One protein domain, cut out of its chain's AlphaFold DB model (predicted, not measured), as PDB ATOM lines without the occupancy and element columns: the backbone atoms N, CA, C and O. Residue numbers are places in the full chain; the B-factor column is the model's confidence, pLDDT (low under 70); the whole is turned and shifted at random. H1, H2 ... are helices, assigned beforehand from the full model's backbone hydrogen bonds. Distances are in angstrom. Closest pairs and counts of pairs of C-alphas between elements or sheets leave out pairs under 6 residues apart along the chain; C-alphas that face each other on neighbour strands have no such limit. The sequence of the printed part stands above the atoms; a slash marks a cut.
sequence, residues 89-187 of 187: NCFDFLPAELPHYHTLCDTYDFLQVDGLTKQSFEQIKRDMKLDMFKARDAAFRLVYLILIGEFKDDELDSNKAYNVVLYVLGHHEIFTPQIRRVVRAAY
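What this domain is: This is residues 89 to 187 of the 187 residues of the protein "Geranylgeranyl pyrophosphate synthetase" of Sclerotinia borealis (strain F-4128) (UniProt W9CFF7). H4 runs through the core, with H3, H5 and H6 packed round it roughly lengthwise, while H2 crosses it near its last residues and the short H1 packs on its side. H4, H5 and H6 make an up-and-down bundle, each helix running against the one before. The printed part has 99 residues with six named helices, H1 to H6 in order, and no named strand; the class is all helix. It is compact, with a radius of gyration of the C-alphas of 12.4 A, and spans 33 by 31 by 22 A.

How they stand to each other: H1, residues 89 to 93, touches the hub H4, residues 132 to 148; their closest C-alphas, Asn 89 and Arg 136, are 7.6 A apart. H2, residues 98 to 110, touches H4 with residues 102 to 106 alone, about perpendicular at 85 degrees, the closest C-alphas being Cys 105 and Tyr 144, 5.9 A. H3, residues 121 to 127, forms a hairpin with H4, closest at C-alphas 124 and 138, 5.2 A. H5, residues 154 to 170, forms a hairpin with H4 at a steep tilt of 36 degrees, only just past shallow, closest at C-alphas 168 and 139, 7.3 A. H6, residues 177 to 186, touches H4 at a shallow tilt of 24 degrees, the same way, closest at C-alphas 183 and 143, 6.0 A. H1 and H2 are apart from H5. Every O i to N i+4 pair is within hydrogen-bond range in H2 to H6; H1 has 0 of 1, but 2 of 2 O i to N i+3 pairs.

Where its parts are: H1 begins at C-alpha 89 (174.550, 84.890, 175.273). H2 is 18.2 A long, H4 24.2 A, H5 24.0 A. H6 ends at C-alpha 186 (170.603, 73.800, 162.437).

The domain as a whole: The farthest C-alphas, Phe 110 and Glu 173, are 33.4 A apart. The printed part has no cut and no long link. Residues 150 to 152 are under pLDDT 70.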
ATOM      1  N   ASN A  89     173.154  84.806 174.844       95.50
ATOM      2  CA  ASN A  89     174.550  84.890 175.273       95.50
ATOM      3  C   ASN A  89     175.317  83.599 174.984       95.50
ATOM      4  O   ASN A  89     176.519  83.667 174.775       95.50
ATOM      5  N   CYS A  90     174.662  82.433 174.909       96.94
ATOM      6  CA  CYS A  90     175.342  81.161 174.642       96.94
ATOM      7  C   CYS A  90     176.116  81.177 173.315       96.94
ATOM      8  O   CYS A  90     177.163  80.540 173.215       96.94
ATOM      9  N   PHE A  91     175.655  81.963 172.334       96.69
ATOM     10  CA  PHE A  91     176.371  82.165 171.075       96.69
ATOM     11  C   PHE A  91     177.766  82.769 171.259       96.69
ATOM     12  O   PHE A  91     178.631  82.490 170.444       96.69
ATOM     13  N   ASP A  92     178.012  83.550 172.313       95.56
ATOM     14  CA  ASP A  92     179.317  84.184 172.551       95.56
ATOM     15  C   ASP A  92     180.315  83.233 173.240       95.56
ATOM     16  O   ASP A  92     181.515  83.500 173.251       95.56
ATOM     17  N   PHE A  93     179.838  82.106 173.784       96.50
ATOM     18  CA  PHE A  93     180.647  81.144 174.547       96.50
ATOM     19  C   PHE A  93     180.849  79.802 173.835       96.50
ATOM     20  O   PHE A  93     181.567  78.949 174.354       96.50
ATOM     21  N   LEU A  94     180.240  79.600 172.663       96.69
ATOM     22  CA  LEU A  94     180.385  78.379 171.871       96.69
ATOM     23  C   LEU A  94     180.919  78.672 170.469       96.69
ATOM     24  O   LEU A  94     180.446  79.616 169.832       96.69
ATOM     25  N   PRO A  95     181.817  77.827 169.925       96.00
ATOM     26  CA  PRO A  95     182.173  77.862 168.509       96.00
ATOM     27  C   PRO A  95     180.931  77.775 167.622       96.00
ATOM     28  O   PRO A  95     179.931  77.182 168.013       96.00
ATOM     29  N   ALA A  96     180.987  78.326 166.408       95.25
ATOM     30  CA  ALA A  96     179.880  78.299 165.442       95.25
ATOM     31  C   ALA A  96     179.699  76.916 164.773       95.25
ATOM     32  O   ALA A  96     179.569  76.825 163.554       95.25
ATOM     33  N   GLU A  97     179.732  75.849 165.568       94.69
ATOM     34  CA  GLU A  97     179.720  74.454 165.138       94.69
ATOM     35  C   GLU A  97     178.559  73.717 165.801       94.69
ATOM     36  O   GLU A  97     178.440  73.694 167.028       94.69
ATOM     37  N   LEU A  98     177.720  73.085 164.980       95.06
ATOM     38  CA  LEU A  98     176.464  72.482 165.417       95.06
ATOM     39  C   LEU A  98     176.592  71.443 166.553       95.06
ATOM     40  O   LEU A  98     175.746  71.474 167.447       95.06
ATOM     41  N   PRO A  99     177.638  70.587 166.622       97.25
ATOM     42  CA  PRO A  99     177.777  69.613 167.713       97.25
ATOM     43  C   PRO A  99     177.796  70.232 169.121       97.25
ATOM     44  O   PRO A  99     177.260  69.648 170.066       97.25
ATOM     45  N   HIS A 100     178.358  71.436 169.268       97.50
ATOM     46  CA  HIS A 100     178.360  72.152 170.544       97.50
ATOM     47  C   HIS A 100     176.946  72.593 170.945       97.50
ATOM     48  O   HIS A 100     176.588  72.525 172.120       97.50
ATOM     49  N   TYR A 101     176.129  73.007 169.974       97.56
ATOM     50  CA  TYR A 101     174.745  73.411 170.224       97.56
ATOM     51  C   TYR A 101     173.837  72.215 170.480       97.56
ATOM     52  O   TYR A 101     173.000  72.324 171.367       97.56
ATOM     53  N   HIS A 102     174.036  71.076 169.808       96.62
ATOM     54  CA  HIS A 102     173.361  69.825 170.180       96.62
ATOM     55  C   HIS A 102     173.635  69.476 171.641       96.62
ATOM     56  O   HIS A 102     172.705  69.397 172.432       96.62
ATOM     57  N   THR A 103     174.915  69.409 172.024       98.06
ATOM     58  CA  THR A 103     175.311  69.091 173.405       98.06
ATOM     59  C   THR A 103     174.696  70.067 174.414       98.06
ATOM     60  O   THR A 103     174.258  69.667 175.493       98.06
ATOM     61  N   LEU A 104     174.652  71.364 174.088       97.69
ATOM     62  CA  LEU A 104     174.037  72.368 174.953       97.69
ATOM     63  C   LEU A 104     172.510  72.207 175.031       97.69
ATOM     64  O   LEU A 104     171.947  72.366 176.113       97.69
ATOM     65  N   CYS A 105     171.834  71.892 173.925       95.88
ATOM     66  CA  CYS A 105     170.389  71.670 173.926       95.88
ATOM     67  C   CYS A 105     170.020  70.389 174.691       95.88
ATOM     68  O   CYS A 105     169.132  70.453 175.535       95.88
ATOM     69  N   ASP A 106     170.773  69.297 174.522       96.06
ATOM     70  CA  ASP A 106     170.639  68.070 175.327       96.06
ATOM     71  C   ASP A 106     170.843  68.361 176.819       96.06
ATOM     72  O   ASP A 106     170.137  67.845 177.682       96.06
ATOM     73  N   THR A 107     171.796  69.240 177.137       97.50
ATOM     74  CA  THR A 107     172.035  69.681 178.514       97.50
ATOM     75  C   THR A 107     170.829  70.439 179.060       97.50
ATOM     76  O   THR A 107     170.429  70.208 180.198       97.50
ATOM     77  N   TYR A 108     170.228  71.339 178.281       96.19
ATOM     78  CA  TYR A 108     169.029  72.062 178.702       96.19
ATOM     79  C   TYR A 108     167.815  71.152 178.890       96.19
ATOM     80  O   TYR A 108     167.074  71.352 179.858       96.19
ATOM     81  N   ASP A 109     167.650  70.155 178.021       93.75
ATOM     82  CA  ASP A 109     166.603  69.141 178.134       93.75
ATOM     83  C   ASP A 109     166.793  68.287 179.398       93.75
ATOM     84  O   ASP A 109     165.898  68.210 180.243       93.75
ATOM     85  N   PHE A 110     168.011  67.782 179.628       95.38
ATOM     86  CA  PHE A 110     168.388  67.061 180.850       95.38
ATOM     87  C   PHE A 110     168.141  67.884 182.121       95.38
ATOM     88  O   PHE A 110     167.613  67.381 183.114       95.38
ATOM     89  N   LEU A 111     168.512  69.167 182.098       95.69
ATOM     90  CA  LEU A 111     168.303  70.094 183.209       95.69
ATOM     91  C   LEU A 111     166.826  70.486 183.399       95.69
ATOM     92  O   LEU A 111     166.490  71.083 184.429       95.69
ATOM     93  N   GLN A 112     165.966  70.133 182.439       93.31
ATOM     94  CA  GLN A 112     164.538  70.436 182.380       93.31
ATOM     95  C   GLN A 112     164.248  71.936 182.457       93.31
ATOM     96  O   GLN A 112     163.332  72.372 183.155       93.31
ATOM     97  N   VAL A 113     165.058  72.758 181.786       88.94
ATOM     98  CA  VAL A 113     164.911  74.215 181.869       88.94
ATOM     99  C   VAL A 113     163.609  74.659 181.200       88.94
ATOM    100  O   VAL A 113     163.399  74.507 179.997       88.94
ATOM    101  N   ASP A 114     162.731  75.261 181.998       74.56
ATOM    102  CA  ASP A 114     161.449  75.765 181.527       74.56
ATOM    103  C   ASP A 114     161.608  76.927 180.529       74.56
ATOM    104  O   ASP A 114     162.386  77.863 180.722       74.56
ATOM    105  N   GLY A 115     160.777  76.923 179.482       73.81
ATOM    106  CA  GLY A 115     160.582  78.082 178.602       73.81
ATOM    107  C   GLY A 115     161.322  78.056 177.263       73.81
ATOM    108  O   GLY A 115     161.120  78.990 176.483       73.81
ATOM    109  N   LEU A 116     162.102  77.008 176.968       78.75
ATOM    110  CA  LEU A 116     162.698  76.782 175.641       78.75
ATOM    111  C   LEU A 116     161.721  76.102 174.663       78.75
ATOM    112  O   LEU A 116     161.628  76.517 173.514       78.75
ATOM    113  N   THR A 117     160.914  75.144 175.129       72.31
ATOM    114  CA  THR A 117     159.956  74.373 174.300       72.31
ATOM    115  C   THR A 117     158.544  74.961 174.228       72.31
ATOM    116  O   THR A 117     157.728  74.541 173.415       72.31
ATOM    117  N   LYS A 118     158.206  75.925 175.094       74.06
ATOM    118  CA  LYS A 118     156.809  76.364 175.297       74.06
ATOM    119  C   LYS A 118     156.332  77.448 174.320       74.06
ATOM    120  O   LYS A 118     155.187  77.885 174.416       74.06
ATOM    121  N   GLN A 119     157.188  77.924 173.415       79.44
ATOM    122  CA  GLN A 119     156.862  79.012 172.490       79.44
ATOM    123  C   GLN A 119     156.643  78.503 171.064       79.44
ATOM    124  O   GLN A 119     157.408  77.690 170.563       79.44
ATOM    125  N   SER A 120     155.621  79.031 170.389       85.50
ATOM    126  CA  SER A 120     155.416  78.793 168.958       85.50
ATOM    127  C   SER A 120     156.381  79.624 168.106       85.50
ATOM    128  O   SER A 120     156.845  80.683 168.539       85.50
ATOM    129  N   PHE A 121     156.607  79.214 166.853       87.50
ATOM    130  CA  PHE A 121     157.382  79.998 165.878       87.50
ATOM    131  C   PHE A 121     156.878  81.438 165.724       87.50
ATOM    132  O   PHE A 121     157.675  82.363 165.593       87.50
ATOM    133  N   GLU A 122     155.564  81.660 165.815       87.44
ATOM    134  CA  GLU A 122     154.985  83.006 165.782       87.44
ATOM    135  C   GLU A 122     155.383  83.847 166.997       87.44
ATOM    136  O   GLU A 122     155.627  85.047 166.866       87.44
ATOM    137  N   GLN A 123     155.473  83.238 168.185       89.19
ATOM    138  CA  GLN A 123     155.972  83.939 169.367       89.19
ATOM    139  C   GLN A 123     157.465  84.248 169.232       89.19
ATOM    140  O   GLN A 123     157.857  85.382 169.483       89.19
ATOM    141  N   ILE A 124     158.268  83.295 168.756       91.12
ATOM    142  CA  ILE A 124     159.700  83.504 168.486       91.12
ATOM    143  C   ILE A 124     159.899  84.659 167.500       91.12
ATOM    144  O   ILE A 124     160.671  85.579 167.759       91.12
ATOM    145  N   LYS A 125     159.144  84.671 166.399       90.38
ATOM    146  CA  LYS A 125     159.199  85.740 165.396       90.38
ATOM    147  C   LYS A 125     158.773  87.096 165.957       90.38
ATOM    148  O   LYS A 125     159.309  88.118 165.535       90.38
ATOM    149  N   ARG A 126     157.806  87.135 166.882       92.00
ATOM    150  CA  ARG A 126     157.442  88.370 167.596       92.00
ATOM    151  C   ARG A 126     158.576  88.842 168.495       92.00
ATOM    152  O   ARG A 126     158.931  90.013 168.416       92.00
ATOM    153  N   ASP A 127     159.164  87.946 169.282       91.88
ATOM    154  CA  ASP A 127     160.253  88.269 170.208       91.88
ATOM    155  C   ASP A 127     161.486  88.806 169.457       91.88
ATOM    156  O   ASP A 127     162.116  89.759 169.913       91.88
ATOM    157  N   MET A 128     161.747  88.297 168.244       94.00
ATOM    158  CA  MET A 128     162.786  88.806 167.337       94.00
ATOM    159  C   MET A 128     162.618  90.263 166.902       94.00
ATOM    160  O   MET A 128     163.600  90.898 166.531       94.00
ATOM    161  N   LYS A 129     161.401  90.808 166.948       91.62
ATOM    162  CA  LYS A 129     161.108  92.178 166.505       91.62
ATOM    163  C   LYS A 129     161.114  93.204 167.638       91.62
ATOM    164  O   LYS A 129     160.897  94.380 167.368       91.62
ATOM    165  N   LEU A 130     161.284  92.774 168.889       89.44
ATOM    166  CA  LEU A 130     161.155  93.658 170.049       89.44
ATOM    167  C   LEU A 130     162.426  94.471 170.301       89.44
ATOM    168  O   LEU A 130     162.384  95.697 170.298       89.44
ATOM    169  N   ASP A 131     163.542  93.788 170.540       91.31
ATOM    170  CA  ASP A 131     164.852  94.393 170.769       91.31
ATOM    171  C   ASP A 131     165.968  93.373 170.489       91.31
ATOM    172  O   ASP A 131     165.714  92.177 170.335       91.31
ATOM    173  N   MET A 132     167.214  93.849 170.426       89.19
ATOM    174  CA  MET A 132     168.372  93.016 170.094       89.19
ATOM    175  C   MET A 132     168.578  91.849 171.076       89.19
ATOM    176  O   MET A 132     168.923  90.749 170.646       89.19
ATOM    177  N   PHE A 133     168.369  92.050 172.380       90.19
ATOM    178  CA  PHE A 133     168.589  90.999 173.380       90.19
ATOM    179  C   PHE A 133     167.537  89.898 173.247       90.19
ATOM    180  O   PHE A 133     167.882  88.718 173.159       90.19
ATOM    181  N   LYS A 134     166.262  90.278 173.131       93.31
ATOM    182  CA  LYS A 134     165.161  89.335 172.894       93.31
ATOM    183  C   LYS A 134     165.289  88.627 171.559       93.31
ATOM    184  O   LYS A 134     164.980  87.443 171.481       93.31
ATOM    185  N   ALA A 135     165.793  89.306 170.533       95.12
ATOM    186  CA  ALA A 135     166.019  88.682 169.242       95.12
ATOM    187  C   ALA A 135     167.089  87.600 169.295       95.12
ATOM    188  O   ALA A 135     166.883  86.515 168.751       95.12
ATOM    189  N   ARG A 136     168.199  87.845 169.997       95.25
ATOM    190  CA  ARG A 136     169.237  86.829 170.202       95.25
ATOM    191  C   ARG A 136     168.722  85.644 171.024       95.25
ATOM    192  O   ARG A 136     168.987  84.503 170.654       95.25
ATOM    193  N   ASP A 137     167.948  85.897 172.078       94.94
ATOM    194  CA  ASP A 137     167.290  84.844 172.863       94.94
ATOM    195  C   ASP A 137     166.314  84.022 172.012       94.94
ATOM    196  O   ASP A 137     166.316  82.792 172.068       94.94
ATOM    197  N   ALA A 138     165.508  84.687 171.186       95.25
ATOM    198  CA  ALA A 138     164.579  84.044 170.267       95.25
ATOM    199  C   ALA A 138     165.309  83.228 169.188       95.25
ATOM    200  O   ALA A 138     164.862  82.137 168.844       95.25
ATOM    201  N   ALA A 139     166.458  83.699 168.695       96.62
ATOM    202  CA  ALA A 139     167.296  82.936 167.771       96.62
ATOM    203  C   ALA A 139     167.869  81.672 168.424       96.62
ATOM    204  O   ALA A 139     167.903  80.628 167.780       96.62
ATOM    205  N   PHE A 140     168.264  81.723 169.699       96.00
ATOM    206  CA  PHE A 140     168.682  80.512 170.407       96.00
ATOM    207  C   PHE A 140     167.519  79.528 170.574       96.00
ATOM    208  O   PHE A 140     167.671  78.340 170.312       96.00
ATOM    209  N   ARG A 141     166.333  80.017 170.957       94.06
ATOM    210  CA  ARG A 141     165.123  79.184 171.067       94.06
ATOM    211  C   ARG A 141     164.751  78.535 169.737       94.06
ATOM    212  O   ARG A 141     164.351  77.379 169.731       94.06
ATOM    213  N   LEU A 142     164.919  79.247 168.621       94.62
ATOM    214  CA  LEU A 142     164.755  78.679 167.284       94.62
ATOM    215  C   LEU A 142     165.709  77.497 167.062       94.62
ATOM    216  O   LEU A 142     165.249  76.439 166.652       94.62
ATOM    217  N   VAL A 143     167.004  77.655 167.370       95.31
ATOM    218  CA  VAL A 143     167.987  76.557 167.278       95.31
ATOM    219  C   VAL A 143     167.562  75.381 168.154       95.31
ATOM    220  O   VAL A 143     167.535  74.254 167.677       95.31
ATOM    221  N   TYR A 144     167.168  75.639 169.402       94.06
ATOM    222  CA  TYR A 144     166.702  74.596 170.314       94.06
ATOM    223  C   TYR A 144     165.508  73.820 169.739       94.06
ATOM    224  O   TYR A 144     165.518  72.593 169.736       94.06
ATOM    225  N   LEU A 145     164.492  74.521 169.228       90.81
ATOM    226  CA  LEU A 145     163.312  73.882 168.641       90.81
ATOM    227  C   LEU A 145     163.642  73.082 167.381       90.81
ATOM    228  O   LEU A 145     163.030  72.048 167.168       90.81
ATOM    229  N   ILE A 146     164.587  73.537 166.558       91.81
ATOM    230  CA  ILE A 146     164.993  72.785 165.366       91.81
ATOM    231  C   ILE A 146     165.745  71.504 165.755       91.81
ATOM    232  O   ILE A 146     165.523  70.465 165.143       91.81
ATOM    233  N   LEU A 147     166.621  71.562 166.766       91.88
ATOM    234  CA  LEU A 147     167.474  70.426 167.132       91.88
ATOM    235  C   LEU A 147     166.788  69.397 168.041       91.88
ATOM    236  O   LEU A 147     167.070  68.211 167.907       91.88
ATOM    237  N   ILE A 148     165.946  69.846 168.978       87.50
ATOM    238  CA  ILE A 148     165.335  69.007 170.031       87.50
ATOM    239  C   ILE A 148     163.800  69.062 170.001       87.50
ATOM    240  O   ILE A 148     163.133  68.240 170.622       87.50
ATOM    241  N   GLY A 149     163.207  70.052 169.331       74.69
ATOM    242  CA  GLY A 149     161.761  70.245 169.353       74.69
ATOM    243  C   GLY A 149     161.002  69.137 168.627       74.69
ATOM    244  O   GLY A 149     161.398  68.670 167.564       74.69
ATOM    245  N   GLU A 150     159.857  68.761 169.193       68.19
ATOM    246  CA  GLU A 150     158.882  67.907 168.521       68.19
ATOM    247  C   GLU A 150     157.976  68.776 167.638       68.19
ATOM    248  O   GLU A 150     157.234  69.638 168.130       68.19
ATOM    249  N   PHE A 151     158.040  68.564 166.325       67.19
ATOM    250  CA  PHE A 151     157.119  69.173 165.372       67.19
ATOM    251  C   PHE A 151     155.760  68.475 165.471       67.19
ATOM    252  O   PHE A 151     155.677  67.251 165.540       67.19
ATOM    253  N   LYS A 152     154.672  69.251 165.548       66.69
ATOM    254  CA  LYS A 152     153.318  68.674 165.639       66.69
ATOM    255  C   LYS A 152     152.752  68.359 164.262       66.69
ATOM    256  O   LYS A 152     151.948  67.442 164.126       66.69
ATOM    257  N   ASP A 153     153.134  69.170 163.283       70.44
ATOM    258  CA  ASP A 153     152.807  69.032 161.872       70.44
ATOM    259  C   ASP A 153     154.085  69.342 161.090       70.44
ATOM    260  O   ASP A 153     154.468  70.507 160.956       70.44
ATOM    261  N   ASP A 154     154.772  68.291 160.643       73.88
ATOM    262  CA  ASP A 154     156.124  68.379 160.084       73.88
ATOM    263  C   ASP A 154     156.215  69.362 158.907       73.88
ATOM    264  O   ASP A 154     157.183  70.118 158.800       73.88
ATOM    265  N   GLU A 155     155.202  69.418 158.038       77.38
ATOM    266  CA  GLU A 155     155.225  70.287 156.858       77.38
ATOM    267  C   GLU A 155     154.891  71.741 157.217       77.38
ATOM    268  O   GLU A 155     155.592  72.681 156.814       77.38
ATOM    269  N   LEU A 156     153.830  71.952 158.001       74.75
ATOM    270  CA  LEU A 156     153.422  73.293 158.407       74.75
ATOM    271  C   LEU A 156     154.475  73.944 159.309       74.75
ATOM    272  O   LEU A 156     154.765  75.138 159.176       74.75
ATOM    273  N   ASP A 157     155.044  73.181 160.236       81.50
ATOM    274  CA  ASP A 157     156.032  73.694 161.169       81.50
ATOM    275  C   ASP A 157     157.411  73.855 160.513       81.50
ATOM    276  O   ASP A 157     158.086  74.843 160.813       81.50
ATOM    277  N   SER A 158     157.779  73.022 159.529       84.69
ATOM    278  CA  SER A 158     158.981  73.250 158.709       84.69
ATOM    279  C   SER A 158     158.894  74.556 157.914       84.69
ATOM    280  O   SER A 158     159.832  75.356 157.930       84.69
ATOM    281  N   ASN A 159     157.743  74.861 157.304       88.56
ATOM    282  CA  ASN A 159     157.536  76.129 156.593       88.56
ATOM    283  C   ASN A 159     157.613  77.349 157.529       88.56
ATOM    284  O   ASN A 159     158.139  78.406 157.161       88.56
ATOM    285  N   LYS A 160     157.101  77.235 158.760       90.06
ATOM    286  CA  LYS A 160     157.250  78.295 159.770       90.06
ATOM    287  C   LYS A 160     158.711  78.452 160.176       90.06
ATOM    288  O   LYS A 160     159.202  79.581 160.171       90.06
ATOM    289  N   ALA A 161     159.403  77.352 160.474       91.12
ATOM    290  CA  ALA A 161     160.819  77.355 160.825       91.12
ATOM    291  C   ALA A 161     161.654  78.013 159.717       91.12
ATOM    292  O   ALA A 161     162.386  78.959 160.002       91.12
ATOM    293  N   TYR A 162     161.441  77.629 158.454       93.12
ATOM    294  CA  TYR A 162     162.090  78.224 157.284       93.12
ATOM    295  C   TYR A 162     161.945  79.749 157.243       93.12
ATOM    296  O   TYR A 162     162.924  80.481 157.100       93.12
ATOM    297  N   ASN A 163     160.724  80.258 157.427       93.56
ATOM    298  CA  ASN A 163     160.463  81.697 157.403       93.56
ATOM    299  C   ASN A 163     161.175  82.453 158.538       93.56
ATOM    300  O   ASN A 163     161.610  83.591 158.344       93.56
ATOM    301  N   VAL A 164     161.287  81.852 159.726       95.25
ATOM    302  CA  VAL A 164     162.027  82.452 160.847       95.25
ATOM    303  C   VAL A 164     163.540  82.362 160.607       95.25
ATOM    304  O   VAL A 164     164.254  83.329 160.867       95.25
ATOM    305  N   VAL A 165     164.033  81.265 160.029       96.69
ATOM    306  CA  VAL A 165     165.437  81.120 159.618       96.69
ATOM    307  C   VAL A 165     165.807  82.197 158.599       96.69
ATOM    308  O   VAL A 165     166.776  82.922 158.812       96.69
ATOM    309  N   LEU A 166     165.007  82.391 157.545       96.50
ATOM    310  CA  LEU A 166     165.231  83.460 156.567       96.50
ATOM    311  C   LEU A 166     165.269  84.845 157.218       96.50
ATOM    312  O   LEU A 166     166.109  85.669 156.852       96.50
ATOM    313  N   TYR A 167     164.403  85.096 158.205       95.56
ATOM    314  CA  TYR A 167     164.439  86.336 158.973       95.56
ATOM    315  C   TYR A 167     165.803  86.516 159.656       95.56
ATOM    316  O   TYR A 167     166.448  87.544 159.456       95.56
ATOM    317  N   VAL A 168     166.299  85.509 160.379       97.19
ATOM    318  CA  VAL A 168     167.621  85.578 161.027       97.19
ATOM    319  C   VAL A 168     168.743  85.805 160.012       97.19
ATOM    320  O   VAL A 168     169.650  86.605 160.245       97.19
ATOM    321  N   LEU A 169     168.688  85.119 158.869       97.25
ATOM    322  CA  LEU A 169     169.720  85.223 157.841       97.25
ATOM    323  C   LEU A 169     169.733  86.584 157.136       97.25
ATOM    324  O   LEU A 169     170.802  86.988 156.693       97.25
ATOM    325  N   GLY A 170     168.595  87.282 157.054       95.62
ATOM    326  CA  GLY A 170     168.471  88.579 156.381       95.62
ATOM    327  C   GLY A 170     168.766  89.814 157.244       95.62
ATOM    328  O   GLY A 170     169.075  90.861 156.686       95.62
ATOM    329  N   HIS A 171     168.707  89.713 158.578       94.81
ATOM    330  CA  HIS A 171     168.848  90.866 159.491       94.81
ATOM    331  C   HIS A 171     170.261  90.932 160.090       94.81
ATOM    332  O   HIS A 171     170.523  90.523 161.226       94.81
ATOM    333  N   HIS A 172     171.211  91.397 159.279       93.81
ATOM    334  CA  HIS A 172     172.642  91.387 159.598       93.81
ATOM    335  C   HIS A 172     173.040  92.337 160.737       93.81
ATOM    336  O   HIS A 172     174.080  92.133 161.361       93.81
ATOM    337  N   GLU A 173     172.229  93.360 160.980       90.00
ATOM    338  CA  GLU A 173     172.369  94.360 162.034       90.00
ATOM    339  C   GLU A 173     171.975  93.830 163.420       90.00
ATOM    340  O   GLU A 173     172.461  94.337 164.426       90.00
ATOM    341  N   ILE A 174     171.138  92.787 163.470       91.50
ATOM    342  CA  ILE A 174     170.678  92.157 164.716       91.50
ATOM    343  C   ILE A 174     171.496  90.898 165.015       91.50
ATOM    344  O   ILE A 174     171.921  90.668 166.149       91.50
ATOM    345  N   PHE A 175     171.717  90.062 163.999       96.25
ATOM    346  CA  PHE A 175     172.320  88.745 164.172       96.25
ATOM    347  C   PHE A 175     173.743  88.731 163.653       96.25
ATOM    348  O   PHE A 175     173.969  88.963 162.471       96.25
ATOM    349  N   THR A 176     174.709  88.393 164.503       95.69
ATOM    350  CA  THR A 176     176.120  88.309 164.104       95.69
ATOM    351  C   THR A 176     176.354  87.188 163.076       95.69
ATOM    352  O   THR A 176     175.563  86.242 162.988       95.69
ATOM    353  N   PRO A 177     177.467  87.214 162.314       96.62
ATOM    354  CA  PRO A 177     177.816  86.120 161.401       96.62
ATOM    355  C   PRO A 177     177.899  84.747 162.080       96.62
ATOM    356  O   PRO A 177     177.720  83.720 161.430       96.62
ATOM    357  N   GLN A 178     178.189  84.709 163.381       95.81
ATOM    358  CA  GLN A 178     178.191  83.489 164.183       95.81
ATOM    359  C   GLN A 178     176.779  82.945 164.390       95.81
ATOM    360  O   GLN A 178     176.531  81.800 164.024       95.81
ATOM    361  N   ILE A 179     175.845  83.776 164.862       97.31
ATOM    362  CA  ILE A 179     174.442  83.375 165.047       97.31
ATOM    363  C   ILE A 179     173.854  82.879 163.725       97.31
ATOM    364  O   ILE A 179     173.282  81.795 163.668       97.31
ATOM    365  N   ARG A 180     174.061  83.629 162.634       97.75
ATOM    366  CA  ARG A 180     173.546  83.253 161.307       97.75
ATOM    367  C   ARG A 180     174.119  81.923 160.810       97.75
ATOM    368  O   ARG A 180     173.389  81.151 160.198       97.75
ATOM    369  N   ARG A 181     175.403  81.636 161.069       97.69
ATOM    370  CA  ARG A 181     176.021  80.344 160.717       97.69
ATOM    371  C   ARG A 181     175.391  79.189 161.484       97.69
ATOM    372  O   ARG A 181     175.061  78.189 160.865       97.69
ATOM    373  N   VAL A 182     175.194  79.348 162.791       97.94
ATOM    374  CA  VAL A 182     174.596  78.302 163.633       97.94
ATOM    375  C   VAL A 182     173.142  78.057 163.247       97.94
ATOM    376  O   VAL A 182     172.764  76.916 163.020       97.94
ATOM    377  N   VAL A 183     172.345  79.119 163.094       97.44
ATOM    378  CA  VAL A 183     170.934  79.003 162.694       97.44
ATOM    379  C   VAL A 183     170.796  78.365 161.312       97.44
ATOM    380  O   VAL A 183     169.931  77.519 161.129       97.44
ATOM    381  N   ARG A 184     171.674  78.708 160.357       96.94
ATOM    382  CA  ARG A 184     171.715  78.039 159.047       96.94
ATOM    383  C   ARG A 184     172.112  76.571 159.146       96.94
ATOM    384  O   ARG A 184     171.633  75.791 158.352       96.94
ATOM    385  N   ALA A 185     173.048  76.224 160.026       96.12
ATOM    386  CA  ALA A 185     173.507  74.846 160.159       96.12
ATOM    387  C   ALA A 185     172.473  73.953 160.855       96.12
ATOM    388  O   ALA A 185     172.477  72.751 160.626       96.12
ATOM    389  N   ALA A 186     171.635  74.531 161.720       94.69
ATOM    390  CA  ALA A 186     170.603  73.800 162.437       94.69
ATOM    391  C   ALA A 186     169.428  73.382 161.537       94.69
ATOM    392  O   ALA A 186     168.921  72.284 161.724       94.69
ATOM    393  N   TYR A 187     169.000  74.253 160.612       92.38
ATOM    394  CA  TYR A 187     167.895  74.012 159.672       92.38
ATOM    395  C   TYR A 187     168.365  73.293 158.406       92.38
ATOM    396  O   TYR A 187     167.717  72.299 158.019       92.38
TER     397      TYR A 187